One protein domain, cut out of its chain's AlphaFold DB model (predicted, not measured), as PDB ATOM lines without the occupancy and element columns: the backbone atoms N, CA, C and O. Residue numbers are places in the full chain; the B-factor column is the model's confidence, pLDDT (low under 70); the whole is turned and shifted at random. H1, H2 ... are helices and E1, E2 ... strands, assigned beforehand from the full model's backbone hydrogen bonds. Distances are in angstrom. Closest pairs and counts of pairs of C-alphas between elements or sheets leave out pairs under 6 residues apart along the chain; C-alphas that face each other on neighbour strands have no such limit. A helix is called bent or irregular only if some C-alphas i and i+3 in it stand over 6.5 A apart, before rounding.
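What this domain is: This is residues 24 to 222 of the 223 residues of an uncharacterized protein of Brevibacillus sp. CF112 (UniProt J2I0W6). One strongly twisted sheet of six strands has the two longest helices over one face, H1 over E2 and H4 over E5 and E6, while the short H2 is on the opposite face. The hairpin of E5 and E6 is sharply bent, and H5 lies by the edge strand E1, after a long stretch without a named element. The 199 printed residues run E1, E2, H1, E3, H2, E4, E5, E6, H3, H4, H5; the branched sheet is mixed, parallel but for E5 and E6. The class is mixed, helices and strands, with under half of the residues in named elements. The whole is compact, with a radius of gyration of the C-alphas of 15.7 A and spans of 41 by 38 by 35 A.

Where its parts are: E1 is residues 32 to 34, beginning at C-alpha 32 (-22.291, 2.638, -20.223). E2 is residues 44 to 51, 22.7 A long, and H1 residues 58 to 71, 19.4 A. E3 is residues 83 to 85, H2 residues 101 to 104 and E4 residues 107 to 112, 16.4 A. E5, residues 132 to 140, is 22.7 A long and bends by 69 degrees at residue 137; E6, residues 146 to 156, is 27.2 A long and bends by 78 degrees at residue 149. H3 is residues 157 to 161, H4 residues 164 to 176, 18.0 A, and H5 residues 210 to 221, 16.7 A, ending at C-alpha 221 (-32.698, 4.850, -16.739).

How they stand to each other: E1 and E4 lie on one side of E6, E5 on the other side. N 148 and O 33 are 2.9 A apart, N 110 and O 153 2.8 A, and N 134 and O 152 2.8 A, each within hydrogen-bond range. E4 is parallel to E2, N 49 and O 109 2.8 A apart, and E2 to E3, N 46 and O 84 2.8 A. E2, H1 and E3 form a strand-helix-strand unit, two parallel neighbour strands with a helix between, its crossover right-handed. H4, the hub, runs along the strands at a height over the sheet of 8.6 A. H1, on the same face at 8.3 A, touches H4 about perpendicular, at 75 degrees, with residues 64 to 69 alone; the closest C-alphas, of Ile 68 and Ser 165, are 5.6 A apart. H4 and H5 only just touch, with 3 pairs of C-alphas within 8 A, the closest being those of Leu 176 and Val 216, 6.2 A. H3 touches H4 only at the corner, and only just, with 3 pairs, the closest C-alphas being those of Asp 159 and Thr 167, 6.5 A. H2 is over none of the strands. In H1, H3, H4 and H5 every O i to N i+4 pair is within hydrogen-bond range; H2 is too short for one.

The domain as a whole: The farthest C-alphas, of Ser 54 and Ser 142, are 45.3 A apart. The printed part has no cut. The links H1 to E3, E3 to H2, E4 to E5 and H4 to H5 are long. Mean pLDDT of the printed part is 75.5; 61 residues are under 70, among them 24 to 32 and 115 to 129.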
ATOM      1  N   ALA A  24     -12.052  11.721 -29.854       43.94
ATOM      2  CA  ALA A  24     -12.542  11.490 -28.508       43.94
ATOM      3  C   ALA A  24     -11.558  10.507 -27.867       43.94
ATOM      4  O   ALA A  24     -11.311   9.434 -28.431       43.94
ATOM      5  N   HIS A  25     -10.951  10.894 -26.746       47.50
ATOM      6  CA  HIS A  25     -10.006  10.028 -26.039       47.50
ATOM      7  C   HIS A  25     -10.724   8.787 -25.482       47.50
ATOM      8  O   HIS A  25     -10.086   7.799 -25.120       47.50
ATOM      9  N   HIS A  26     -12.060   8.797 -25.506       50.53
ATOM     10  CA  HIS A  26     -12.917   7.658 -25.239       50.53
ATOM     11  C   HIS A  26     -13.782   7.317 -26.471       50.53
ATOM     12  O   HIS A  26     -14.721   8.056 -26.782       50.53
ATOM     13  N   PRO A  27     -13.518   6.204 -27.195       44.22
ATOM     14  CA  PRO A  27     -14.354   5.808 -28.326       44.22
ATOM     15  C   PRO A  27     -15.805   5.569 -27.876       44.22
ATOM     16  O   PRO A  27     -16.057   4.932 -26.850       44.22
ATOM     17  N   TYR A  28     -16.754   6.089 -28.662       41.16
ATOM     18  CA  TYR A  28     -18.198   5.997 -28.427       41.16
ATOM     19  C   TYR A  28     -18.649   4.564 -28.131       41.16
ATOM     20  O   TYR A  28     -18.480   3.663 -28.951       41.16
ATOM     21  N   SER A  29     -19.297   4.378 -26.982       50.12
ATOM     22  CA  SER A  29     -20.148   3.223 -26.720       50.12
ATOM     23  C   SER A  29     -21.287   3.696 -25.815       50.12
ATOM     24  O   SER A  29     -21.075   3.750 -24.602       50.12
ATOM     25  N   PRO A  30     -22.453   4.060 -26.381       54.00
ATOM     26  CA  PRO A  30     -23.616   4.476 -25.603       54.00
ATOM     27  C   PRO A  30     -24.011   3.332 -24.668       54.00
ATOM     28  O   PRO A  30     -23.622   2.180 -24.923       54.00
ATOM     29  N   LYS A  31     -24.797   3.623 -23.625       60.50
ATOM     30  CA  LYS A  31     -25.299   2.620 -22.679       60.50
ATOM     31  C   LYS A  31     -24.243   2.104 -21.688       60.50
ATOM     32  O   LYS A  31     -24.171   0.899 -21.422       60.50
ATOM     33  N   ARG A  32     -23.377   2.985 -21.169       67.31
ATOM     34  CA  ARG A  32     -22.291   2.638 -20.223       67.31
ATOM     35  C   ARG A  32     -22.303   3.549 -18.998       67.31
ATOM     36  O   ARG A  32     -21.766   4.646 -19.063       67.31
ATOM     37  N   HIS A  33     -22.774   3.055 -17.859       71.38
ATOM     38  CA  HIS A  33     -22.759   3.799 -16.593       71.38
ATOM     39  C   HIS A  33     -22.403   2.889 -15.406       71.38
ATOM     40  O   HIS A  33     -22.388   1.658 -15.517       71.38
ATOM     41  N   ILE A  34     -22.052   3.487 -14.269       77.00
ATOM     42  CA  ILE A  34     -21.830   2.759 -13.014       77.00
ATOM     43  C   ILE A  34     -23.196   2.394 -12.426       77.00
ATOM     44  O   ILE A  34     -24.053   3.250 -12.300       77.00
ATOM     45  N   GLN A  35     -23.410   1.133 -12.054       63.38
ATOM     46  CA  GLN A  35     -24.711   0.563 -11.672       63.38
ATOM     47  C   GLN A  35     -25.452   1.336 -10.561       63.38
ATOM     48  O   GLN A  35     -26.660   1.177 -10.412       63.38
ATOM     49  N   SER A  36     -24.743   2.136  -9.764       56.44
ATOM     50  CA  SER A  36     -25.311   2.887  -8.646       56.44
ATOM     51  C   SER A  36     -25.975   4.209  -9.025       56.44
ATOM     52  O   SER A  36     -26.439   4.880  -8.114       56.44
ATOM     53  N   THR A  37     -25.999   4.621 -10.294       53.69
ATOM     54  CA  THR A  37     -26.036   6.062 -10.537       53.69
ATOM     55  C   THR A  37     -27.341   6.775 -10.189       53.69
ATOM     56  O   THR A  37     -27.297   7.617  -9.304       53.69
ATOM     57  N   HIS A  38     -28.526   6.493 -10.743       57.28
ATOM     58  CA  HIS A  38     -29.656   7.431 -10.523       57.28
ATOM     59  C   HIS A  38     -31.014   6.780 -10.253       57.28
ATOM     60  O   HIS A  38     -31.986   6.966 -10.978       57.28
ATOM     61  N   LEU A  39     -31.108   6.080  -9.122       52.59
ATOM     62  CA  LEU A  39     -32.393   5.804  -8.476       52.59
ATOM     63  C   LEU A  39     -32.475   6.629  -7.186       52.59
ATOM     64  O   LEU A  39     -31.499   6.697  -6.446       52.59
ATOM     65  N   ASN A  40     -33.649   7.192  -6.868       52.81
ATOM     66  CA  ASN A  40     -33.934   8.003  -5.660       52.81
ATOM     67  C   ASN A  40     -33.644   7.302  -4.304       52.81
ATOM     68  O   ASN A  40     -34.009   7.803  -3.240       52.81
ATOM     69  N   SER A  41     -33.047   6.115  -4.335       56.00
ATOM     70  CA  SER A  41     -32.828   5.195  -3.228       56.00
ATOM     71  C   SER A  41     -31.372   4.740  -3.079       56.00
ATOM     72  O   SER A  41     -31.143   3.799  -2.322       56.00
ATOM     73  N   VAL A  42     -30.410   5.324  -3.805       67.62
ATOM     74  CA  VAL A  42     -29.005   4.879  -3.793       67.62
ATOM     75  C   VAL A  42     -28.099   5.986  -3.258       67.62
ATOM     76  O   VAL A  42     -28.204   7.132  -3.679       67.62
ATOM     77  N   ASP A  43     -27.242   5.629  -2.304       75.19
ATOM     78  CA  ASP A  43     -26.153   6.479  -1.821       75.19
ATOM     79  C   ASP A  43     -24.932   6.285  -2.724       75.19
ATOM     80  O   ASP A  43     -24.547   5.150  -3.015       75.19
ATOM     81  N   GLU A  44     -24.315   7.382  -3.158       79.75
ATOM     82  CA  GLU A  44     -23.110   7.336  -3.983       79.75
ATOM     83  C   GLU A  44     -21.879   7.627  -3.134       79.75
ATOM     84  O   GLU A  44     -21.702   8.732  -2.620       79.75
ATOM     85  N   TYR A  45     -21.012   6.628  -2.988       86.31
ATOM     86  CA  TYR A  45     -19.810   6.748  -2.175       86.31
ATOM     87  C   TYR A  45     -18.565   6.965  -3.032       86.31
ATOM     88  O   TYR A  45     -18.245   6.196  -3.944       86.31
ATOM     89  N   PHE A  46     -17.830   8.007  -2.665       89.31
ATOM     90  CA  PHE A  46     -16.609   8.472  -3.292       89.31
ATOM     91  C   PHE A  46     -15.422   8.199  -2.369       89.31
ATOM     92  O   PHE A  46     -15.492   8.444  -1.165       89.31
ATOM     93  N   CYS A  47     -14.295   7.760  -2.919       90.94
ATOM     94  CA  CYS A  47     -13.007   7.807  -2.226       90.94
ATOM     95  C   CYS A  47     -11.986   8.583  -3.058       90.94
ATOM     96  O   CYS A  47     -12.062   8.624  -4.287       90.94
ATOM     97  N   VAL A  48     -11.002   9.174  -2.383       91.88
ATOM     98  CA  VAL A  48      -9.901   9.906  -3.019       91.88
ATOM     99  C   VAL A  48      -8.588   9.378  -2.462       91.88
ATOM    100  O   VAL A  48      -8.474   9.138  -1.263       91.88
ATOM    101  N   GLU A  49      -7.583   9.202  -3.308       91.00
ATOM    102  CA  GLU A  49      -6.243   8.776  -2.921       91.00
ATOM    103  C   GLU A  49      -5.179   9.486  -3.757       91.00
ATOM    104  O   GLU A  49      -5.247   9.493  -4.980       91.00
ATOM    105  N   THR A  50      -4.144  10.021  -3.119       88.94
ATOM    106  CA  THR A  50      -2.930  10.473  -3.802       88.94
ATOM    107  C   THR A  50      -1.955   9.309  -3.963       88.94
ATOM    108  O   THR A  50      -1.535   8.716  -2.968       88.94
ATOM    109  N   LYS A  51      -1.534   9.016  -5.194       83.06
ATOM    110  CA  LYS A  51      -0.506   8.017  -5.513       83.06
ATOM    111  C   LYS A  51       0.711   8.708  -6.101       83.06
ATOM    112  O   LYS A  51       0.643   9.265  -7.188       83.06
ATOM    113  N   ASN A  52       1.836   8.666  -5.388       75.88
ATOM    114  CA  ASN A  52       3.101   9.244  -5.859       75.88
ATOM    115  C   ASN A  52       2.970  10.709  -6.334       75.88
ATOM    116  O   ASN A  52       3.649  11.117  -7.274       75.88
ATOM    117  N   SER A  53       2.076  11.491  -5.717       79.00
ATOM    118  CA  SER A  53       1.951  12.921  -5.990       79.00
ATOM    119  C   SER A  53       2.934  13.689  -5.115       79.00
ATOM    120  O   SER A  53       2.877  13.612  -3.890       79.00
ATOM    121  N   SER A  54       3.839  14.438  -5.737       80.25
ATOM    122  CA  SER A  54       4.733  15.367  -5.038       80.25
ATOM    123  C   SER A  54       4.080  16.726  -4.772       80.25
ATOM    124  O   SER A  54       4.583  17.502  -3.962       80.25
ATOM    125  N   SER A  55       2.969  17.018  -5.457       86.56
ATOM    126  CA  SER A  55       2.319  18.334  -5.450       86.56
ATOM    127  C   SER A  55       1.073  18.408  -4.569       86.56
ATOM    128  O   SER A  55       0.653  19.507  -4.220       86.56
ATOM    129  N   TRP A  56       0.479  17.267  -4.209       88.56
ATOM    130  CA  TRP A  56      -0.752  17.209  -3.425       88.56
ATOM    131  C   TRP A  56      -0.614  16.251  -2.250       88.56
ATOM    132  O   TRP A  56      -0.240  15.091  -2.417       88.56
ATOM    133  N   SER A  57      -0.965  16.729  -1.054       89.94
ATOM    134  CA  SER A  57      -1.168  15.849   0.091       89.94
ATOM    135  C   SER A  57      -2.502  15.106  -0.040       89.94
ATOM    136  O   SER A  57      -3.444  15.605  -0.661       89.94
ATOM    137  N   GLN A  58      -2.609  13.936   0.593       88.81
ATOM    138  CA  GLN A  58      -3.854  13.162   0.653       88.81
ATOM    139  C   GLN A  58      -5.045  14.009   1.137       88.81
ATOM    140  O   GLN A  58      -6.133  13.940   0.566       88.81
ATOM    141  N   SER A  59      -4.846  14.830   2.174       88.31
ATOM    142  CA  SER A  59      -5.899  15.687   2.729       88.31
ATOM    143  C   SER A  59      -6.314  16.809   1.782       88.31
ATOM    144  O   SER A  59      -7.504  17.106   1.687       88.31
ATOM    145  N   ASP A  60      -5.359  17.415   1.071       89.88
ATOM    146  CA  ASP A  60      -5.653  18.506   0.137       89.88
ATOM    147  C   ASP A  60      -6.377  17.983  -1.101       89.88
ATOM    148  O   ASP A  60      -7.352  18.588  -1.538       89.88
ATOM    149  N   ALA A  61      -5.952  16.830  -1.624       90.62
ATOM    150  CA  ALA A  61      -6.623  16.159  -2.731       90.62
ATOM    151  C   ALA A  61      -8.064  15.782  -2.368       90.62
ATOM    152  O   ALA A  61      -8.990  16.117  -3.105       90.62
ATOM    153  N   TYR A  62      -8.261  15.139  -1.212       89.88
ATOM    154  CA  TYR A  62      -9.594  14.799  -0.714       89.88
ATOM    155  C   TYR A  62     -10.481  16.040  -0.614       89.88
ATOM    156  O   TYR A  62     -11.594  16.052  -1.139       89.88
ATOM    157  N   LYS A  63      -9.977  17.104   0.025       89.12
ATOM    158  CA  LYS A  63     -10.723  18.349   0.195       89.12
ATOM    159  C   LYS A  63     -11.064  18.987  -1.150       89.12
ATOM    160  O   LYS A  63     -12.201  19.399  -1.327       89.12
ATOM    161  N   ALA A  64     -10.119  19.039  -2.087       90.44
ATOM    162  CA  ALA A  64     -10.338  19.637  -3.400       90.44
ATOM    163  C   ALA A  64     -11.423  18.900  -4.194       90.44
ATOM    164  O   ALA A  64     -12.370  19.534  -4.647       90.44
ATOM    165  N   VAL A  65     -11.327  17.572  -4.322       90.31
ATOM    166  CA  VAL A  65     -12.328  16.772  -5.051       90.31
ATOM    167  C   VAL A  65     -13.702  16.905  -4.396       90.31
ATOM    168  O   VAL A  65     -14.692  17.138  -5.084       90.31
ATOM    169  N   ARG A  66     -13.756  16.816  -3.063       88.50
ATOM    170  CA  ARG A  66     -14.985  16.995  -2.290       88.50
ATOM    171  C   ARG A  66     -15.615  18.364  -2.529       88.50
ATOM    172  O   ARG A  66     -16.799  18.439  -2.829       88.50
ATOM    173  N   ASP A  67     -14.844  19.432  -2.366       87.94
ATOM    174  CA  ASP A  67     -15.360  20.797  -2.467       87.94
ATOM    175  C   ASP A  67     -15.823  21.099  -3.904       87.94
ATOM    176  O   ASP A  67     -16.869  21.714  -4.073       87.94
ATOM    177  N   ILE A  68     -15.131  20.594  -4.932       89.56
ATOM    178  CA  ILE A  68     -15.574  20.722  -6.331       89.56
ATOM    179  C   ILE A  68     -16.911  20.010  -6.560       89.56
ATOM    180  O   ILE A  68     -17.819  20.596  -7.150       89.56
ATOM    181  N   LEU A  69     -17.038  18.761  -6.095       87.12
ATOM    182  CA  LEU A  69     -18.241  17.963  -6.331       87.12
ATOM    183  C   LEU A  69     -19.453  18.463  -5.530       87.12
ATOM    184  O   LEU A  69     -20.559  18.380  -6.048       87.12
ATOM    185  N   TYR A  70     -19.258  19.017  -4.325       81.25
ATOM    186  CA  TYR A  70     -20.352  19.546  -3.494       81.25
ATOM    187  C   TYR A  70     -20.676  21.030  -3.685       81.25
ATOM    188  O   TYR A  70     -21.823  21.412  -3.507       81.25
ATOM    189  N   ALA A  71     -19.678  21.899  -3.859       65.31
ATOM    190  CA  ALA A  71     -19.839  23.329  -3.564       65.31
ATOM    191  C   ALA A  71     -19.819  24.230  -4.800       65.31
ATOM    192  O   ALA A  71     -20.131  25.417  -4.686       65.31
ATOM    193  N   GLU A  72     -19.454  23.705  -5.969       61.53
ATOM    194  CA  GLU A  72     -19.325  24.521  -7.176       61.53
ATOM    195  C   GLU A  72     -20.437  24.280  -8.212       61.53
ATOM    196  O   GLU A  72     -20.398  24.908  -9.266       61.53
ATOM    197  N   GLY A  73     -21.462  23.476  -7.900       57.97
ATOM    198  CA  GLY A  73     -22.555  23.141  -8.828       57.97
ATOM    199  C   GLY A  73     -22.158  22.080  -9.854       57.97
ATOM    200  O   GLY A  73     -22.560  22.162 -11.014       57.97
ATOM    201  N   GLY A  74     -21.292  21.153  -9.433       63.91
ATOM    202  CA  GLY A  74     -20.787  20.064 -10.258       63.91
ATOM    203  C   GLY A  74     -21.837  18.984 -10.388       63.91
ATOM    204  O   GLY A  74     -22.630  18.968 -11.317       63.91
ATOM    205  N   TRP A  75     -21.841  18.077  -9.426       73.06
ATOM    206  CA  TRP A  75     -22.685  16.889  -9.451       73.06
ATOM    207  C   TRP A  75     -23.435  16.708  -8.124       73.06
ATOM    208  O   TRP A  75     -23.896  15.617  -7.813       73.06
ATOM    209  N   ASP A  76     -23.552  17.768  -7.326       60.12
ATOM    210  CA  ASP A  76     -24.229  17.775  -6.027       60.12
ATOM    211  C   ASP A  76     -25.732  17.496  -6.142       60.12
ATOM    212  O   ASP A  76     -26.290  16.823  -5.280       60.12
ATOM    213  N   GLU A  77     -26.373  17.902  -7.239       56.31
ATOM    214  CA  GLU A  77     -27.774  17.556  -7.521       56.31
ATOM    215  C   GLU A  77     -27.980  16.077  -7.924       56.31
ATOM    216  O   GLU A  77     -29.119  15.596  -7.949       56.31
ATOM    217  N   LEU A  78     -26.907  15.317  -8.186       59.09
ATOM    218  CA  LEU A  78     -27.015  13.884  -8.474       59.09
ATOM    219  C   LEU A  78     -27.445  13.082  -7.244       59.09
ATOM    220  O   LEU A  78     -27.202  13.452  -6.092       59.09
ATOM    221  N   ALA A  79     -28.130  11.963  -7.503       61.47
ATOM    222  CA  ALA A  79     -28.677  11.071  -6.478       61.47
ATOM    223  C   ALA A  79     -29.512  11.803  -5.398       61.47
ATOM    224  O   ALA A  79     -29.632  11.330  -4.270       61.47
ATOM    225  N   ASN A  80     -30.109  12.960  -5.727       65.38
ATOM    226  CA  ASN A  80     -30.855  13.811  -4.796       65.38
ATOM    227  C   ASN A  80     -30.001  14.302  -3.603       65.38
ATOM    228  O   ASN A  80     -30.450  14.264  -2.454       65.38
ATOM    229  N   ASN A  81     -28.776  14.768  -3.875       69.44
ATOM    230  CA  ASN A  81     -27.796  15.236  -2.881       69.44
ATOM    231  C   ASN A  81     -27.285  14.138  -1.931       69.44
ATOM    232  O   ASN A  81     -26.905  14.416  -0.790       69.44
ATOM    233  N   ARG A  82     -27.278  12.879  -2.387       72.62
ATOM    234  CA  ARG A  82     -26.843  11.701  -1.611       72.62
ATOM    235  C   ARG A  82     -25.464  11.195  -2.028       72.62
ATOM    236  O   ARG A  82     -25.210   9.993  -2.049       72.62
ATOM    237  N   ILE A  83     -24.572  12.124  -2.350       80.38
ATOM    238  CA  ILE A  83     -23.153  11.825  -2.532       80.38
ATOM    239  C   ILE A  83     -22.457  11.875  -1.169       80.38
ATOM    240  O   ILE A  83     -22.736  12.757  -0.352       80.38
ATOM    241  N   TYR A  84     -21.552  10.938  -0.909       85.00
ATOM    242  CA  TYR A  84     -20.819  10.803   0.349       85.00
ATOM    243  C   TYR A  84     -19.356  10.484   0.079       85.00
ATOM    244  O   TYR A  84     -19.027   9.695  -0.797       85.00
ATOM    245  N   PHE A  85     -18.454  11.053   0.874       85.19
ATOM    246  CA  PHE A  85     -17.024  10.785   0.747       85.19
ATOM    247  C   PHE A  85     -16.536   9.897   1.885       85.19
ATOM    248  O   PHE A  85     -16.480  10.320   3.043       85.19
ATOM    249  N   MET A  86     -16.128   8.682   1.537       82.62
ATOM    250  CA  MET A  86     -15.526   7.719   2.450       82.62
ATOM    251  C   MET A  86     -14.186   8.237   2.978       82.62
ATOM    252  O   MET A  86     -13.459   8.953   2.289       82.62
ATOM    253  N   GLY A  87     -13.857   7.879   4.221       65.00
ATOM    254  CA  GLY A  87     -12.616   8.322   4.863       65.00
ATOM    255  C   GLY A  87     -12.653   9.754   5.406       65.00
ATOM    256  O   GLY A  87     -11.608  10.379   5.561       65.00
ATOM    257  N   GLN A  88     -13.837  10.299   5.708       54.41
ATOM    258  CA  GLN A  88     -13.969  11.628   6.308       54.41
ATOM    259  C   GLN A  88     -13.169  11.723   7.625       54.41
ATOM    260  O   GLN A  88     -13.564  11.190   8.657       54.41
ATOM    261  N   GLY A  89     -12.030  12.424   7.594       50.00
ATOM    262  CA  GLY A  89     -11.211  12.701   8.782       50.00
ATOM    263  C   GLY A  89     -10.169  11.638   9.156       50.00
ATOM    264  O   GLY A  89      -9.404  11.863  10.092       50.00
ATOM    265  N   SER A  90     -10.069  10.532   8.418       45.56
ATOM    266  CA  SER A  90      -8.967   9.569   8.529       45.56
ATOM    267  C   SER A  90      -8.241   9.489   7.191       45.56
ATOM    268  O   SER A  90      -8.849   9.631   6.141       45.56
ATOM    269  N   ALA A  91      -6.931   9.256   7.195       50.19
ATOM    270  CA  ALA A  91      -6.122   9.034   5.992       50.19
ATOM    271  C   ALA A  91      -6.469   7.708   5.265       50.19
ATOM    272  O   ALA A  91      -5.587   6.962   4.839       50.19
ATOM    273  N   SER A  92      -7.754   7.359   5.194       60.91
ATOM    274  CA  SER A  92      -8.276   6.167   4.547       60.91
ATOM    275  C   SER A  92      -8.216   6.376   3.041       60.91
ATOM    276  O   SER A  92      -9.145   6.868   2.411       60.91
ATOM    277  N   ASN A  93      -7.064   6.031   2.484       80.88
ATOM    278  CA  ASN A  93      -6.845   5.928   1.053       80.88
ATOM    279  C   ASN A  93      -7.840   4.930   0.442       80.88
ATOM    280  O   ASN A  93      -8.193   3.942   1.088       80.88
ATOM    281  N   CYS A  94      -8.223   5.125  -0.821       87.06
ATOM    282  CA  CYS A  94      -9.025   4.155  -1.575       87.06
ATOM    283  C   CYS A  94      -8.460   2.723  -1.497       87.06
ATOM    284  O   CYS A  94      -9.213   1.759  -1.463       87.06
ATOM    285  N   SER A  95      -7.134   2.577  -1.450       85.44
ATOM    286  CA  SER A  95      -6.441   1.286  -1.349       85.44
ATOM    287  C   SER A  95      -6.523   0.630   0.039       85.44
ATOM    288  O   SER A  95      -6.095  -0.511   0.189       85.44
ATOM    289  N   ASN A  96      -7.057   1.326   1.047       85.12
ATOM    290  CA  ASN A  96      -7.213   0.836   2.421       85.12
ATOM    291  C   ASN A  96      -8.675   0.531   2.787       85.12
ATOM    292  O   ASN A  96      -8.958   0.251   3.951       85.12
ATOM    293  N   LEU A  97      -9.600   0.615   1.826       84.06
ATOM    294  CA  LEU A  97     -10.998   0.257   2.046       84.06
ATOM    295  C   LEU A  97     -11.111  -1.240   2.364       84.06
ATOM    296  O   LEU A  97     -10.469  -2.085   1.739       84.06
ATOM    297  N   THR A  98     -11.942  -1.584   3.342       85.50
ATOM    298  CA  THR A  98     -12.340  -2.971   3.590       85.50
ATOM    299  C   THR A  98     -13.171  -3.499   2.423       85.50
ATOM    300  O   THR A  98     -13.812  -2.742   1.700       85.50
ATOM    301  N   SER A  99     -13.268  -4.821   2.270       84.00
ATOM    302  CA  SER A  99     -14.080  -5.419   1.197       84.00
ATOM    303  C   SER A  99     -15.576  -5.075   1.263       84.00
ATOM    304  O   SER A  99     -16.288  -5.309   0.288       84.00
ATOM    305  N   ALA A 100     -16.076  -4.591   2.404       83.00
ATOM    306  CA  ALA A 100     -17.431  -4.055   2.515       83.00
ATOM    307  C   ALA A 100     -17.489  -2.636   1.931       83.00
ATOM    308  O   ALA A 100     -18.264  -2.391   1.011       83.00
ATOM    309  N   GLU A 101     -16.592  -1.751   2.371       85.94
ATOM    310  CA  GLU A 101     -16.501  -0.372   1.877       85.94
ATOM    311  C   GLU A 101     -16.181  -0.315   0.377       85.94
ATOM    312  O   GLU A 101     -16.725   0.517  -0.338       85.94
ATOM    313  N   GLU A 102     -15.351  -1.223  -0.140       82.88
ATOM    314  CA  GLU A 102     -15.054  -1.311  -1.574       82.88
ATOM    315  C   GLU A 102     -16.286  -1.615  -2.432       82.88
ATOM    316  O   GLU A 102     -16.328  -1.187  -3.586       82.88
ATOM    317  N   LYS A 103     -17.256  -2.372  -1.901       81.81
ATOM    318  CA  LYS A 103     -18.501  -2.705  -2.611       81.81
ATOM    319  C   LYS A 103     -19.471  -1.532  -2.645       81.81
ATOM    320  O   LYS A 103     -20.243  -1.432  -3.590       81.81
ATOM    321  N   GLU A 104     -19.435  -0.689  -1.622       82.69
ATOM    322  CA  GLU A 104     -20.271   0.509  -1.514       82.69
ATOM    323  C   GLU A 104     -19.640   1.698  -2.256       82.69
ATOM    324  O   GLU A 104     -20.347   2.518  -2.830       82.69
ATOM    325  N   THR A 105     -18.305   1.757  -2.316       86.12
ATOM    326  CA  THR A 105     -17.540   2.833  -2.963       86.12
ATOM    327  C   THR A 105     -17.401   2.601  -4.463       86.12
ATOM    328  O   THR A 105     -16.434   1.989  -4.946       86.12
ATOM    329  N   THR A 106     -18.368   3.124  -5.208       86.94
ATOM    330  CA  THR A 106     -18.456   2.972  -6.660       86.94
ATOM    331  C   THR A 106     -17.643   4.013  -7.433       86.94
ATOM    332  O   THR A 106     -17.253   3.734  -8.569       86.94
ATOM    333  N   PHE A 107     -17.286   5.147  -6.820       89.44
ATOM    334  CA  PHE A 107     -16.463   6.195  -7.433       89.44
ATOM    335  C   PHE A 107     -15.121   6.343  -6.716       89.44
ATOM    336  O   PHE A 107     -15.054   6.534  -5.500       89.44
ATOM    337  N   ARG A 108     -14.021   6.268  -7.467       91.25
ATOM    338  CA  ARG A 108     -12.663   6.309  -6.903       91.25
ATOM    339  C   ARG A 108     -11.810   7.334  -7.640       91.25
ATOM    340  O   ARG A 108     -11.731   7.286  -8.861       91.25
ATOM    341  N   TYR A 109     -11.138   8.227  -6.927       92.38
ATOM    342  CA  TYR A 109     -10.218   9.205  -7.513       92.38
ATOM    343  C   TYR A 109      -8.796   8.873  -7.094       92.38
ATOM    344  O   TYR A 109      -8.497   8.788  -5.906       92.38
ATOM    345  N   TYR A 110      -7.911   8.723  -8.071       91.38
ATOM    346  CA  TYR A 110      -6.483   8.548  -7.862       91.38
ATOM    347  C   TYR A 110      -5.752   9.770  -8.413       91.38
ATOM    348  O   TYR A 110      -5.766  10.003  -9.617       91.38
ATOM    349  N   ILE A 111      -5.138  10.564  -7.539       90.56
ATOM    350  CA  ILE A 111      -4.372  11.756  -7.914       90.56
ATOM    351  C   ILE A 111      -2.889  11.387  -7.991       90.56
ATOM    352  O   ILE A 111      -2.287  11.036  -6.976       90.56
ATOM    353  N   GLU A 112      -2.283  11.476  -9.169       87.19
ATOM    354  CA  GLU A 112      -0.887  11.080  -9.391       87.19
ATOM    355  C   GLU A 112      -0.127  12.075 -10.275       87.19
ATOM    356  O   GLU A 112      -0.705  12.753 -11.121       87.19
ATOM    357  N   ASP A 113       1.193  12.198 -10.108       81.75
ATOM    358  CA  ASP A 113       1.987  13.103 -10.958       81.75
ATOM    359  C   ASP A 113       2.072  12.600 -12.407       81.75
ATOM    360  O   ASP A 113       2.174  13.395 -13.347       81.75
ATOM    361  N   ASN A 114       2.010  11.279 -12.592       72.94
ATOM    362  CA  ASN A 114       2.057  10.635 -13.893       72.94
ATOM    363  C   ASN A 114       1.133   9.413 -13.959       72.94
ATOM    364  O   ASN A 114       1.449   8.352 -13.418       72.94
ATOM    365  N   THR A 115       0.056   9.551 -14.729       65.12
ATOM    366  CA  THR A 115      -0.944   8.505 -14.968       65.12
ATOM    367  C   THR A 115      -0.407   7.327 -15.794       65.12
ATOM    368  O   THR A 115      -0.964   6.231 -15.736       65.12
ATOM    369  N   ASN A 116       0.749   7.477 -16.467       58.94
ATOM    370  CA  ASN A 116       1.416   6.390 -17.206       58.94
ATOM    371  C   ASN A 116       1.847   5.221 -16.326       58.94
ATOM    372  O   ASN A 116       1.976   4.106 -16.824       58.94
ATOM    373  N   SER A 117       2.181   5.484 -15.059       50.72
ATOM    374  CA  SER A 117       2.831   4.475 -14.213       50.72
ATOM    375  C   SER A 117       1.877   3.371 -13.757       50.72
ATOM    376  O   SER A 117       2.331   2.290 -13.383       50.72
ATOM    377  N   THR A 118       0.569   3.621 -13.855       51.09
ATOM    378  CA  THR A 118      -0.451   2.759 -13.259       51.09
ATOM    379  C   THR A 118      -1.527   2.336 -14.263       51.09
ATOM    380  O   THR A 118      -2.124   1.272 -14.084       51.09
ATOM    381  N   VAL A 119      -1.794   3.121 -15.322       54.91
ATOM    382  CA  VAL A 119      -2.970   2.906 -16.179       54.91
ATOM    383  C   VAL A 119      -2.764   3.324 -17.643       54.91
ATOM    384  O   VAL A 119      -2.529   4.488 -17.952       54.91
ATOM    385  N   THR A 120      -2.968   2.385 -18.572       55.88
ATOM    386  CA  THR A 120      -3.321   2.694 -19.967       55.88
ATOM    387  C   THR A 120      -4.811   3.016 -20.016       55.88
ATOM    388  O   THR A 120      -5.648   2.113 -19.955       55.88
ATOM    389  N   CYS A 121      -5.164   4.295 -20.054       57.19
ATOM    390  CA  CYS A 121      -6.527   4.711 -20.359       57.19
ATOM    391  C   CYS A 121      -6.726   4.616 -21.875       57.19
ATOM    392  O   CYS A 121      -6.543   5.600 -22.572       57.19
ATOM    393  N   ASP A 122      -6.959   3.387 -22.346       44.84
ATOM    394  CA  ASP A 122      -7.413   2.950 -23.678       44.84
ATOM    395  C   ASP A 122      -6.990   3.768 -24.923       44.84
ATOM    396  O   ASP A 122      -7.730   3.854 -25.899       44.84
ATOM    397  N   ASP A 123      -5.752   4.259 -24.950       40.75
ATOM    398  CA  ASP A 123      -4.976   4.423 -26.179       40.75
ATOM    399  C   ASP A 123      -3.791   3.452 -26.080       40.75
ATOM    400  O   ASP A 123      -3.062   3.432 -25.086       40.75
ATOM    401  N   GLU A 124      -3.607   2.613 -27.101       40.53
ATOM    402  CA  GLU A 124      -2.486   1.672 -27.254       40.53
ATOM    403  C   GLU A 124      -1.105   2.374 -27.282       40.53
ATOM    404  O   GLU A 124      -0.055   1.733 -27.355       40.53
ATOM    405  N   SER A 125      -1.082   3.701 -27.179       41.12
ATOM    406  CA  SER A 125       0.076   4.532 -26.879       41.12
ATOM    407  C   SER A 125       0.446   4.483 -25.385       41.12
ATOM    408  O   SER A 125      -0.227   5.026 -24.511       41.12
ATOM    409  N   THR A 126       1.602   3.886 -25.091       41.09
ATOM    410  CA  THR A 126       2.232   3.663 -23.770       41.09
ATOM    411  C   THR A 126       2.600   4.924 -22.966       41.09
ATOM    412  O   THR A 126       3.419   4.870 -22.047       41.09
ATOM    413  N   THR A 127       1.986   6.071 -23.258       46.56
ATOM    414  CA  THR A 127       2.063   7.275 -22.435       46.56
ATOM    415  C   THR A 127       0.691   7.959 -22.374       46.56
ATOM    416  O   THR A 127       0.424   8.846 -23.182       46.56
ATOM    417  N   SER A 128      -0.177   7.584 -21.430       49.62
ATOM    418  CA  SER A 128      -1.315   8.422 -21.021       49.62
ATOM    419  C   SER A 128      -0.863   9.847 -20.647       49.62
ATOM    420  O   SER A 128      -0.440  10.176 -19.539       49.62
ATOM    421  N   ARG A 129      -0.953  10.759 -21.615       60.59
ATOM    422  CA  ARG A 129      -0.666  12.183 -21.428       60.59
ATOM    423  C   ARG A 129      -1.880  12.942 -20.908       60.59
ATOM    424  O   ARG A 129      -1.902  14.154 -21.116       60.59
ATOM    425  N   PHE A 130      -2.851  12.319 -20.239       75.06
ATOM    426  CA  PHE A 130      -4.100  12.972 -19.822       75.06
ATOM    427  C   PHE A 130      -4.630  12.404 -18.494       75.06
ATOM    428  O   PHE A 130      -4.191  11.337 -18.055       75.06
ATOM    429  N   SER A 131      -5.498  13.171 -17.826       84.25
ATOM    430  CA  SER A 131      -6.420  12.597 -16.838       84.25
ATOM    431  C   SER A 131      -7.454  11.751 -17.585       84.25
ATOM    432  O   SER A 131      -7.637  11.954 -18.786       84.25
ATOM    433  N   CYS A 132      -8.009  10.735 -16.934       83.25
ATOM    434  CA  CYS A 132      -8.888   9.778 -17.601       83.25
ATOM    435  C   CYS A 132      -9.660   8.910 -16.611       83.25
ATOM    436  O   CYS A 132      -9.280   8.785 -15.444       83.25
ATOM    437  N   VAL A 133     -10.669   8.189 -17.104       85.88
ATOM    438  CA  VAL A 133     -11.411   7.203 -16.312       85.88
ATOM    439  C   VAL A 133     -11.251   5.766 -16.789       85.88
ATOM    440  O   VAL A 133     -11.062   5.478 -17.971       85.88
ATOM    441  N   ARG A 134     -11.451   4.827 -15.862       85.00
ATOM    442  CA  ARG A 134     -11.724   3.416 -16.150       85.00
ATOM    443  C   ARG A 134     -12.927   2.937 -15.367       85.00
ATOM    444  O   ARG A 134     -13.187   3.393 -14.262       85.00
ATOM    445  N   ARG A 135     -13.640   1.971 -15.934       84.81
ATOM    446  CA  ARG A 135     -14.782   1.322 -15.291       84.81
ATOM    447  C   ARG A 135     -14.530  -0.177 -15.215       84.81
ATOM    448  O   ARG A 135     -13.909  -0.749 -16.114       84.81
ATOM    449  N   TYR A 136     -14.998  -0.805 -14.149       85.50
ATOM    450  CA  TYR A 136     -14.667  -2.180 -13.797       85.50
ATOM    451  C   TYR A 136     -15.926  -2.984 -13.475       85.50
ATOM    452  O   TYR A 136     -16.976  -2.424 -13.176       85.50
ATOM    453  N   GLY A 137     -15.815  -4.313 -13.577       84.94
ATOM    454  CA  GLY A 137     -16.931  -5.227 -13.328       84.94
ATOM    455  C   GLY A 137     -18.093  -5.002 -14.292       84.94
ATOM    456  O   GLY A 137     -19.194  -4.683 -13.862       84.94
ATOM    457  N   SER A 138     -17.842  -5.131 -15.597       85.25
ATOM    458  CA  SER A 138     -18.888  -4.985 -16.609       85.25
ATOM    459  C   SER A 138     -19.970  -6.060 -16.470       85.25
ATOM    460  O   SER A 138     -19.688  -7.258 -16.440       85.25
ATOM    461  N   ILE A 139     -21.223  -5.624 -16.453       82.94
ATOM    462  CA  ILE A 139     -22.427  -6.448 -16.400       82.94
ATOM    463  C   ILE A 139     -23.287  -6.056 -17.596       82.94
ATOM    464  O   ILE A 139     -23.850  -4.961 -17.643       82.94
ATOM    465  N   LYS A 140     -23.373  -6.949 -18.582       83.06
ATOM    466  CA  LYS A 140     -24.245  -6.744 -19.740       83.06
ATOM    467  C   LYS A 140     -25.704  -6.914 -19.327       83.06
ATOM    468  O   LYS A 140     -26.066  -7.946 -18.765       83.06
ATOM    469  N   GLN A 141     -26.511  -5.918 -19.643       78.38
ATOM    470  CA  GLN A 141     -27.955  -5.923 -19.485       78.38
ATOM    471  C   GLN A 141     -28.630  -6.501 -20.736       78.38
ATOM    472  O   GLN A 141     -28.038  -6.583 -21.818       78.38
ATOM    473  N   SER A 142     -29.883  -6.928 -20.590       78.88
ATOM    474  CA  SER A 142     -30.666  -7.544 -21.672       78.88
ATOM    475  C   SER A 142     -31.053  -6.577 -22.798       78.88
ATOM    476  O   SER A 142     -31.310  -7.019 -23.913       78.88
ATOM    477  N   ASP A 143     -31.078  -5.278 -22.522       72.62
ATOM    478  CA  ASP A 143     -31.372  -4.162 -23.443       72.62
ATOM    479  C   ASP A 143     -30.134  -3.670 -24.234       72.62
ATOM    480  O   ASP A 143     -30.178  -2.667 -24.961       72.62
ATOM    481  N   GLY A 144     -29.007  -4.373 -24.083       73.88
ATOM    482  CA  GLY A 144     -27.725  -4.024 -24.687       73.88
ATOM    483  C   GLY A 144     -26.890  -3.023 -23.885       73.88
ATOM    484  O   GLY A 144     -25.794  -2.692 -24.340       73.88
ATOM    485  N   HIS A 145     -27.348  -2.564 -22.714       73.06
ATOM    486  CA  HIS A 145     -26.561  -1.720 -21.813       73.06
ATOM    487  C   HIS A 145     -25.430  -2.516 -21.164       73.06
ATOM    488  O   HIS A 145     -25.478  -3.739 -21.020       73.06
ATOM    489  N   THR A 146     -24.362  -1.827 -20.778       77.94
ATOM    490  CA  THR A 146     -23.303  -2.384 -19.937       77.94
ATOM    491  C   THR A 146     -23.188  -1.542 -18.684       77.94
ATOM    492  O   THR A 146     -22.710  -0.412 -18.725       77.94
ATOM    493  N   HIS A 147     -23.587  -2.119 -17.558       80.62
ATOM    494  CA  HIS A 147     -23.387  -1.500 -16.255       80.62
ATOM    495  C   HIS A 147     -22.002  -1.863 -15.735       80.62
ATOM    496  O   HIS A 147     -21.452  -2.909 -16.081       80.62
ATOM    497  N   TYR A 148     -21.436  -1.011 -14.896       84.25
ATOM    498  CA  TYR A 148     -20.162  -1.258 -14.229       84.25
ATOM    499  C   TYR A 148     -20.358  -1.234 -12.724       84.25
ATOM    500  O   TYR A 148     -21.111  -0.413 -12.214       84.25
ATOM    501  N   THR A 149     -19.685  -2.117 -11.999       83.50
ATOM    502  CA  THR A 149     -19.812  -2.152 -10.538       83.50
ATOM    503  C   THR A 149     -19.167  -0.939  -9.878       83.50
ATOM    504  O   THR A 149     -19.679  -0.447  -8.881       83.50
ATOM    505  N   TYR A 150     -18.057  -0.448 -10.431       86.56
ATOM    506  CA  TYR A 150     -17.387   0.767  -9.974       86.56
ATOM    507  C   TYR A 150     -16.558   1.389 -11.101       86.56
ATOM    508  O   TYR A 150     -16.281   0.758 -12.130       86.56
ATOM    509  N   GLY A 151     -16.104   2.618 -10.891       87.94
ATOM    510  CA  GLY A 151     -15.146   3.285 -11.754       87.94
ATOM    511  C   GLY A 151     -14.095   4.066 -10.977       87.94
ATOM    512  O   GLY A 151     -14.230   4.348  -9.787       87.94
ATOM    513  N   ALA A 152     -13.003   4.360 -11.670       89.31
ATOM    514  CA  ALA A 152     -11.877   5.101 -11.145       89.31
ATOM    515  C   ALA A 152     -11.464   6.209 -12.114       89.31
ATOM    516  O   ALA A 152     -11.192   5.927 -13.281       89.31
ATOM    517  N   ALA A 153     -11.381   7.439 -11.616       90.56
ATOM    518  CA  ALA A 153     -10.766   8.569 -12.289       90.56
ATOM    519  C   ALA A 153      -9.298   8.684 -11.858       90.56
ATOM    520  O   ALA A 153      -8.986   8.755 -10.669       90.56
ATOM    521  N   TYR A 154      -8.395   8.702 -12.828       89.81
ATOM    522  CA  TYR A 154      -6.962   8.894 -12.651       89.81
ATOM    523  C   TYR A 154      -6.634  10.321 -13.068       89.81
ATOM    524  O   TYR A 154      -6.615  10.656 -14.252       89.81
ATOM    525  N   ILE A 155      -6.434  11.179 -12.074       89.69
ATOM    526  CA  ILE A 155      -6.272  12.614 -12.253       89.69
ATOM    527  C   ILE A 155      -4.806  12.963 -12.106       89.69
ATOM    528  O   ILE A 155      -4.153  12.619 -11.119       89.69
ATOM    529  N   ARG A 156      -4.286  13.731 -13.054       88.25
ATOM    530  CA  ARG A 156      -2.930  14.243 -12.915       88.25
ATOM    531  C   ARG A 156      -2.902  15.392 -11.931       88.25
ATOM    532  O   ARG A 156      -3.656  16.353 -12.086       88.25
ATOM    533  N   SER A 157      -1.935  15.378 -11.020       88.62
ATOM    534  CA  SER A 157      -1.687  16.472 -10.069       88.62
ATOM    535  C   SER A 157      -1.714  17.855 -10.735       88.62
ATOM    536  O   SER A 157      -2.287  18.802 -10.204       88.62
ATOM    537  N   ARG A 158      -1.130  17.966 -11.939       86.00
ATOM    538  CA  ARG A 158      -1.056  19.224 -12.700       86.00
ATOM    539  C   ARG A 158      -2.393  19.704 -13.271       86.00
ATOM    540  O   ARG A 158      -2.557  20.911 -13.451       86.00
ATOM    541  N   ASP A 159      -3.310  18.788 -13.571       86.88
ATOM    542  CA  ASP A 159      -4.636  19.111 -14.110       86.88
ATOM    543  C   ASP A 159      -5.572  19.557 -12.985       86.88
ATOM    544  O   ASP A 159      -6.420  20.423 -13.190       86.88
ATOM    545  N   LEU A 160      -5.357  19.028 -11.775       87.12
ATOM    546  CA  LEU A 160      -6.038  19.491 -10.570       87.12
ATOM    547  C   LEU A 160      -5.623  20.929 -10.209       87.12
ATOM    548  O   LEU A 160      -6.459  21.744  -9.830       87.12
ATOM    549  N   THR A 161      -4.346  21.282 -10.393       85.38
ATOM    550  CA  THR A 161      -3.848  22.651 -10.175       85.38
ATOM    551  C   THR A 161      -4.328  23.642 -11.245       85.38
ATOM    552  O   THR A 161      -4.632  24.787 -10.924       85.38
ATOM    553  N   ASN A 162      -4.409  23.230 -12.516       79.81
ATOM    554  CA  ASN A 162      -4.674  24.123 -13.654       79.81
ATOM    555  C   ASN A 162      -6.070  23.913 -14.259       79.81
ATOM    556  O   ASN A 162      -6.207  23.658 -15.456       79.81
ATOM    557  N   GLY A 163      -7.104  24.047 -13.429       79.31
ATOM    558  CA  GLY A 163      -8.498  23.846 -13.837       79.31
ATOM    559  C   GLY A 163      -9.172  22.672 -13.139       79.31
ATOM    560  O   GLY A 163      -9.978  21.988 -13.764       79.31
ATOM    561  N   GLY A 164      -8.849  22.456 -11.857       86.06
ATOM    562  CA  GLY A 164      -9.342  21.334 -11.063       86.06
ATOM    563  C   GLY A 164     -10.845  21.113 -11.159       86.06
ATOM    564  O   GLY A 164     -11.245  19.978 -11.382       86.06
ATOM    565  N   SER A 165     -11.661  22.171 -11.102       91.00
ATOM    566  CA  SER A 165     -13.121  22.048 -11.209       91.00
ATOM    567  C   SER A 165     -13.557  21.408 -12.526       91.00
ATOM    568  O   SER A 165     -14.282  20.419 -12.516       91.00
ATOM    569  N   HIS A 166     -13.040  21.906 -13.658       90.75
ATOM    570  CA  HIS A 166     -13.319  21.316 -14.969       90.75
ATOM    571  C   HIS A 166     -12.854  19.864 -15.024       90.75
ATOM    572  O   HIS A 166     -13.641  19.000 -15.373       90.75
ATOM    573  N   THR A 167     -11.600  19.591 -14.652       90.81
ATOM    574  CA  THR A 167     -11.026  18.241 -14.720       90.81
ATOM    575  C   THR A 167     -11.845  17.252 -13.895       90.81
ATOM    576  O   THR A 167     -12.253  16.216 -14.403       90.81
ATOM    577  N   ILE A 168     -12.134  17.569 -12.631       92.62
ATOM    578  CA  ILE A 168     -12.906  16.679 -11.765       92.62
ATOM    579  C   ILE A 168     -14.313  16.488 -12.324       92.62
ATOM    580  O   ILE A 168     -14.719  15.342 -12.496       92.62
ATOM    581  N   ASN A 169     -15.039  17.549 -12.679       91.00
ATOM    582  CA  ASN A 169     -16.402  17.401 -13.189       91.00
ATOM    583  C   ASN A 169     -16.460  16.687 -14.551       91.00
ATOM    584  O   ASN A 169     -17.379  15.901 -14.765       91.00
ATOM    585  N   HIS A 170     -15.470  16.888 -15.422       90.31
ATOM    586  CA  HIS A 170     -15.332  16.216 -16.717       90.31
ATOM    587  C   HIS A 170     -15.118  14.710 -16.560       90.31
ATOM    588  O   HIS A 170     -15.888  13.910 -17.090       90.31
ATOM    589  N   GLU A 171     -14.131  14.305 -15.757       89.56
ATOM    590  CA  GLU A 171     -13.873  12.885 -15.507       89.56
ATOM    591  C   GLU A 171     -15.029  12.234 -14.734       89.56
ATOM    592  O   GLU A 171     -15.374  11.080 -14.969       89.56
ATOM    593  N   THR A 172     -15.696  12.979 -13.852       90.00
ATOM    594  CA  THR A 172     -16.921  12.496 -13.194       90.00
ATOM    595  C   THR A 172     -18.026  12.250 -14.217       90.00
ATOM    596  O   THR A 172     -18.622  11.177 -14.211       90.00
ATOM    597  N   GLY A 173     -18.231  13.174 -15.161       87.56
ATOM    598  CA  GLY A 173     -19.149  12.989 -16.286       87.56
ATOM    599  C   GLY A 173     -18.848  11.712 -17.060       87.56
ATOM    600  O   GLY A 173     -19.756  10.926 -17.329       87.56
ATOM    601  N   HIS A 174     -17.570  11.425 -17.322       86.12
ATOM    602  CA  HIS A 174     -17.198  10.136 -17.884       86.12
ATOM    603  C   HIS A 174     -17.579   8.971 -16.970       86.12
ATOM    604  O   HIS A 174     -18.212   8.041 -17.451       86.12
ATOM    605  N   LEU A 175     -17.276   8.969 -15.671       86.06
ATOM    606  CA  LEU A 175     -17.709   7.878 -14.776       86.06
ATOM    607  C   LEU A 175     -19.225   7.619 -14.858       86.06
ATOM    608  O   LEU A 175     -19.635   6.454 -14.886       86.06
ATOM    609  N   LEU A 176     -20.015   8.682 -15.019       83.00
ATOM    610  CA  LEU A 176     -21.475   8.667 -15.140       83.00
ATOM    611  C   LEU A 176     -22.002   8.263 -16.525       83.00
ATOM    612  O   LEU A 176     -23.181   7.963 -16.661       83.00
ATOM    613  N   GLY A 177     -21.135   8.188 -17.535       80.88
ATOM    614  CA  GLY A 177     -21.484   7.697 -18.873       80.88
ATOM    615  C   GLY A 177     -21.429   8.740 -19.981       80.88
ATOM    616  O   GLY A 177     -21.592   8.382 -21.147       80.88
ATOM    617  N   LEU A 178     -21.112   9.996 -19.661       81.94
ATOM    618  CA  LEU A 178     -20.907  11.019 -20.676       81.94
ATOM    619  C   LEU A 178     -19.659  10.741 -21.522       81.94
ATOM    620  O   LEU A 178     -18.659  10.169 -21.074       81.94
ATOM    621  N   ILE A 179     -19.725  11.182 -22.773       78.81
ATOM    622  CA  ILE A 179     -18.661  11.048 -23.768       78.81
ATOM    623  C   ILE A 179     -18.021  12.403 -24.049       78.81
ATOM    624  O   ILE A 179     -18.655  13.443 -23.881       78.81
ATOM    625  N   ASP A 180     -16.776  12.379 -24.522       77.31
ATOM    626  CA  ASP A 180     -16.103  13.576 -25.018       77.31
ATOM    627  C   ASP A 180     -16.938  14.249 -26.108       77.31
ATOM    628  O   ASP A 180     -17.490  13.585 -26.986       77.31
ATOM    629  N   GLY A 181     -17.013  15.578 -26.076       69.94
ATOM    630  CA  GLY A 181     -17.846  16.333 -27.012       69.94
ATOM    631  C   GLY A 181     -19.334  16.405 -26.637       69.94
ATOM    632  O   GLY A 181     -20.127  17.023 -27.348       69.94
ATOM    633  N   GLY A 182     -19.718  15.813 -25.503       63.38
ATOM    634  CA  GLY A 182     -21.084  15.834 -24.988       63.38
ATOM    635  C   GLY A 182     -22.015  14.861 -25.725       63.38
ATOM    636  O   GLY A 182     -21.563  14.063 -26.549       63.38
ATOM    637  N   PRO A 183     -23.333  14.910 -25.462       55.31
ATOM    638  CA  PRO A 183     -24.300  13.945 -26.005       55.31
ATOM    639  C   PRO A 183     -24.394  13.958 -27.540       55.31
ATOM    640  O   PRO A 183     -24.796  12.973 -28.158       55.31
ATOM    641  N   THR A 184     -23.981  15.053 -28.185       54.28
ATOM    642  CA  THR A 184     -23.881  15.170 -29.643       54.28
ATOM    643  C   THR A 184     -22.420  15.214 -30.084       54.28
ATOM    644  O   THR A 184     -21.827  16.290 -30.196       54.28
ATOM    645  N   MET A 185     -21.858  14.043 -30.388       47.66
ATOM    646  CA  MET A 185     -20.554  13.900 -31.042       47.66
ATOM    647  C   MET A 185     -20.493  14.736 -32.329       47.66
ATOM    648  O   MET A 185     -21.197  14.450 -33.299       47.66
ATOM    649  N   GLY A 186     -19.635  15.759 -32.349       51.88
ATOM    650  CA  GLY A 186     -19.298  16.505 -33.568       51.88
ATOM    651  C   GLY A 186     -19.895  17.906 -33.719       51.88
ATOM    652  O   GLY A 186     -20.040  18.363 -34.852       51.88
ATOM    653  N   SER A 187     -20.207  18.628 -32.639       52.81
ATOM    654  CA  SER A 187     -20.676  20.018 -32.747       52.81
ATOM    655  C   SER A 187     -19.742  21.035 -32.088       52.81
ATOM    656  O   SER A 187     -19.066  20.766 -31.104       52.81
ATOM    657  N   THR A 188     -19.693  22.217 -32.703       63.28
ATOM    658  CA  THR A 188     -19.136  23.484 -32.209       63.28
ATOM    659  C   THR A 188     -19.160  23.582 -30.694       63.28
ATOM    660  O   THR A 188     -20.253  23.561 -30.150       63.28
ATOM    661  N   CYS A 189     -17.993  23.770 -30.068       66.69
ATOM    662  CA  CYS A 189     -17.779  24.067 -28.646       66.69
ATOM    663  C   CYS A 189     -19.033  24.486 -27.876       66.69
ATOM    664  O   CYS A 189     -19.290  25.679 -27.674       66.69
ATOM    665  N   THR A 190     -19.822  23.487 -27.476       71.25
ATOM    666  CA  THR A 190     -21.023  23.707 -26.685       71.25
ATOM    667  C   THR A 190     -20.589  23.981 -25.250       71.25
ATOM    668  O   THR A 190     -19.428  23.785 -24.883       71.25
ATOM    669  N   LYS A 191     -21.501  24.478 -24.413       81.88
ATOM    670  CA  LYS A 191     -21.180  24.768 -23.008       81.88
ATOM    671  C   LYS A 191     -20.972  23.516 -22.142       81.88
ATOM    672  O   LYS A 191     -20.730  23.674 -20.953       81.88
ATOM    673  N   SER A 192     -21.071  22.320 -22.728       86.75
ATOM    674  CA  SER A 192     -20.964  21.038 -22.029       86.75
ATOM    675  C   SER A 192     -19.646  20.895 -21.263       86.75
ATOM    676  O   SER A 192     -18.586  21.295 -21.757       86.75
ATOM    677  N   ILE A 193     -19.703  20.258 -20.090       89.06
ATOM    678  CA  ILE A 193     -18.511  19.895 -19.303       89.06
ATOM    679  C   ILE A 193     -17.582  18.941 -20.063       89.06
ATOM    680  O   ILE A 193     -16.375  18.920 -19.827       89.06
ATOM    681  N   MET A 194     -18.124  18.204 -21.032       87.06
ATOM    682  CA  MET A 194     -17.383  17.265 -21.873       87.06
ATOM    683  C   MET A 194     -16.614  17.941 -23.017       87.06
ATOM    684  O   MET A 194     -15.899  17.275 -23.767       87.06
ATOM    685  N   HIS A 195     -16.738  19.266 -23.162       83.94
ATOM    686  CA  HIS A 195     -15.929  20.069 -24.071       83.94
ATOM    687  C   HIS A 195     -14.804  20.789 -23.330       83.94
ATOM    688  O   HIS A 195     -14.992  21.408 -22.284       83.94
ATOM    689  N   SER A 196     -13.619  20.772 -23.933       80.88
ATOM    690  CA  SER A 196     -12.425  21.400 -23.380       80.88
ATOM    691  C   SER A 196     -11.594  22.060 -24.474       80.88
ATOM    692  O   SER A 196     -11.785  21.846 -25.676       80.88
ATOM    693  N   LYS A 197     -10.608  22.851 -24.059       80.56
ATOM    694  CA  LYS A 197      -9.587  23.431 -24.938       80.56
ATOM    695  C   LYS A 197      -8.827  22.376 -25.745       80.56
ATOM    696  O   LYS A 197      -8.364  22.692 -26.838       80.56
ATOM    697  N   ALA A 198      -8.727  21.139 -25.251       70.50
ATOM    698  CA  ALA A 198      -8.113  20.039 -25.998       70.50
ATOM    699  C   ALA A 198      -8.912  19.680 -27.264       70.50
ATOM    700  O   ALA A 198      -8.324  19.264 -28.258       70.50
ATOM    701  N   TYR A 199     -10.222  19.940 -27.259       66.31
ATOM    702  CA  TYR A 199     -11.134  19.759 -28.391       66.31
ATOM    703  C   TYR A 199     -11.273  21.020 -29.265       66.31
ATOM    704  O   TYR A 199     -12.186  21.123 -30.079       66.31
ATOM    705  N   GLY A 200     -10.371  21.999 -29.113       72.56
ATOM    706  CA  GLY A 200     -10.371  23.240 -29.896       72.56
ATOM    707  C   GLY A 200     -11.260  24.352 -29.335       72.56
ATOM    708  O   GLY A 200     -11.444  25.378 -29.990       72.56
ATOM    709  N   CYS A 201     -11.791  24.186 -28.120       79.12
ATOM    710  CA  CYS A 201     -12.624  25.197 -27.477       79.12
ATOM    711  C   CYS A 201     -11.822  26.304 -26.807       79.12
ATOM    712  O   CYS A 201     -10.646  26.162 -26.495       79.12
ATOM    713  N   THR A 202     -12.458  27.452 -26.581       83.06
ATOM    714  CA  THR A 202     -11.802  28.603 -25.941       83.06
ATOM    715  C   THR A 202     -11.831  28.525 -24.418       83.06
ATOM    716  O   THR A 202     -11.030  29.180 -23.749       83.06
ATOM    717  N   THR A 203     -12.741  27.724 -23.865       84.06
ATOM    718  CA  THR A 203     -13.080  27.700 -22.442       84.06
ATOM    719  C   THR A 203     -13.165  26.261 -21.959       84.06
ATOM    720  O   THR A 203     -13.735  25.418 -22.641       84.06
ATOM    721  N   ASN A 204     -12.609  26.012 -20.775       87.44
ATOM    722  CA  ASN A 204     -12.882  24.808 -19.998       87.44
ATOM    723  C   ASN A 204     -13.979  25.184 -19.005       87.44
ATOM    724  O   ASN A 204     -13.717  25.963 -18.086       87.44
ATOM    725  N   TYR A 205     -15.206  24.728 -19.238       87.94
ATOM    726  CA  TYR A 205     -16.315  25.021 -18.335       87.94
ATOM    727  C   TYR A 205     -16.116  24.273 -17.021       87.94
ATOM    728  O   TYR A 205     -15.718  23.117 -17.025       87.94
ATOM    729  N   ALA A 206     -16.339  24.944 -15.894       89.00
ATOM    730  CA  ALA A 206     -16.113  24.335 -14.588       89.00
ATOM    731  C   ALA A 206     -17.234  23.367 -14.185       89.00
ATOM    732  O   ALA A 206     -16.964  22.471 -13.399       89.00
ATOM    733  N   GLN A 207     -18.446  23.539 -14.723       88.00
ATOM    734  CA  GLN A 207     -19.661  22.843 -14.290       88.00
ATOM    735  C   GLN A 207     -20.389  22.171 -15.461       88.00
ATOM    736  O   GLN A 207     -20.290  22.687 -16.583       88.00
ATOM    737  N   PRO A 208     -21.118  21.063 -15.220       86.12
ATOM    738  CA  PRO A 208     -22.045  20.506 -16.194       86.12
ATOM    739  C   PRO A 208     -23.192  21.466 -16.495       86.12
ATOM    740  O   PRO A 208     -23.578  22.331 -15.709       86.12
ATOM    741  N   THR A 209     -23.720  21.321 -17.700       86.06
ATOM    742  CA  THR A 209     -24.928  21.998 -18.162       86.06
ATOM    743  C   THR A 209     -26.165  21.163 -17.852       86.06
ATOM    744  O   THR A 209     -26.060  19.974 -17.564       86.06
ATOM    745  N   ALA A 210     -27.353  21.756 -17.985       83.00
ATOM    746  CA  ALA A 210     -28.606  21.006 -17.878       83.00
ATOM    747  C   ALA A 210     -28.664  19.814 -18.855       83.00
ATOM    748  O   ALA A 210     -29.137  18.751 -18.475       83.00
ATOM    749  N   ASP A 211     -28.119  19.964 -20.068       82.19
ATOM    750  CA  ASP A 211     -28.072  18.886 -21.065       82.19
ATOM    751  C   ASP A 211     -27.121  17.748 -20.642       82.19
ATOM    752  O   ASP A 211     -27.384  16.581 -20.929       82.19
ATOM    753  N   ASP A 212     -26.022  18.069 -19.945       83.25
ATOM    754  CA  ASP A 212     -25.114  17.059 -19.382       83.25
ATOM    755  C   ASP A 212     -25.815  16.262 -18.270       83.25
ATOM    756  O   ASP A 212     -25.716  15.036 -18.235       83.25
ATOM    757  N   LEU A 213     -26.557  16.950 -17.393       81.94
ATOM    758  CA  LEU A 213     -27.324  16.333 -16.305       81.94
ATOM    759  C   LEU A 213     -28.455  15.434 -16.840       81.94
ATOM    760  O   LEU A 213     -28.594  14.297 -16.397       81.94
ATOM    761  N   ASP A 214     -29.224  15.910 -17.823       79.31
ATOM    762  CA  ASP A 214     -30.318  15.156 -18.461       79.31
ATOM    763  C   ASP A 214     -29.808  13.906 -19.198       79.31
ATOM    764  O   ASP A 214     -30.406  12.830 -19.132       79.31
ATOM    765  N   SER A 215     -28.640  14.015 -19.839       79.69
ATOM    766  CA  SER A 215     -27.988  12.881 -20.500       79.69
ATOM    767  C   SER A 215     -27.564  11.804 -19.501       79.69
ATOM    768  O   SER A 215     -27.712  10.616 -19.779       79.69
ATOM    769  N   VAL A 216     -27.062  12.202 -18.329       79.56
ATOM    770  CA  VAL A 216     -26.712  11.270 -17.248       79.56
ATOM    771  C   VAL A 216     -27.955  10.570 -16.681       79.56
ATOM    772  O   VAL A 216     -27.928   9.353 -16.488       79.56
ATOM    773  N   ASP A 217     -29.058  11.295 -16.460       76.00
ATOM    774  CA  ASP A 217     -30.332  10.702 -16.011       76.00
ATOM    775  C   ASP A 217     -30.886   9.714 -17.051       76.00
ATOM    776  O   ASP A 217     -31.297   8.606 -16.703       76.00
ATOM    777  N   THR A 218     -30.807  10.064 -18.338       74.94
ATOM    778  CA  THR A 218     -31.199   9.181 -19.449       74.94
ATOM    779  C   THR A 218     -30.347   7.909 -19.486       74.94
ATOM    780  O   THR A 218     -30.883   6.799 -19.508       74.94
ATOM    781  N   GLU A 219     -29.016   8.041 -19.429       71.19
ATOM    782  CA  GLU A 219     -28.099   6.894 -19.443       71.19
ATOM    783  C   GLU A 219     -28.343   5.939 -18.268       71.19
ATOM    784  O   GLU A 219     -28.219   4.725 -18.446       71.19
ATOM    785  N   ALA A 220     -28.717   6.458 -17.093       69.38
ATOM    786  CA  ALA A 220     -28.999   5.656 -15.904       69.38
ATOM    787  C   ALA A 220     -30.356   4.934 -15.936       69.38
ATOM    788  O   ALA A 220     -30.492   3.878 -15.315       69.38
ATOM    789  N   ARG A 221     -31.362   5.471 -16.639       65.94
ATOM    790  CA  ARG A 221     -32.698   4.850 -16.739       65.94
ATOM    791  C   ARG A 221     -32.784   3.761 -17.801       65.94
ATOM    792  O   ARG A 221     -33.621   2.871 -17.676       65.94
ATOM    793  N   GLY A 222     -31.891   3.791 -18.786       56.25
ATOM    794  CA  GLY A 222     -31.859   2.801 -19.861       56.25
ATOM    795  C   GLY A 222     -32.985   2.939 -20.892       56.25
ATOM    796  O   GLY A 222     -33.245   1.981 -21.621       56.25
TER     797      GLY A 222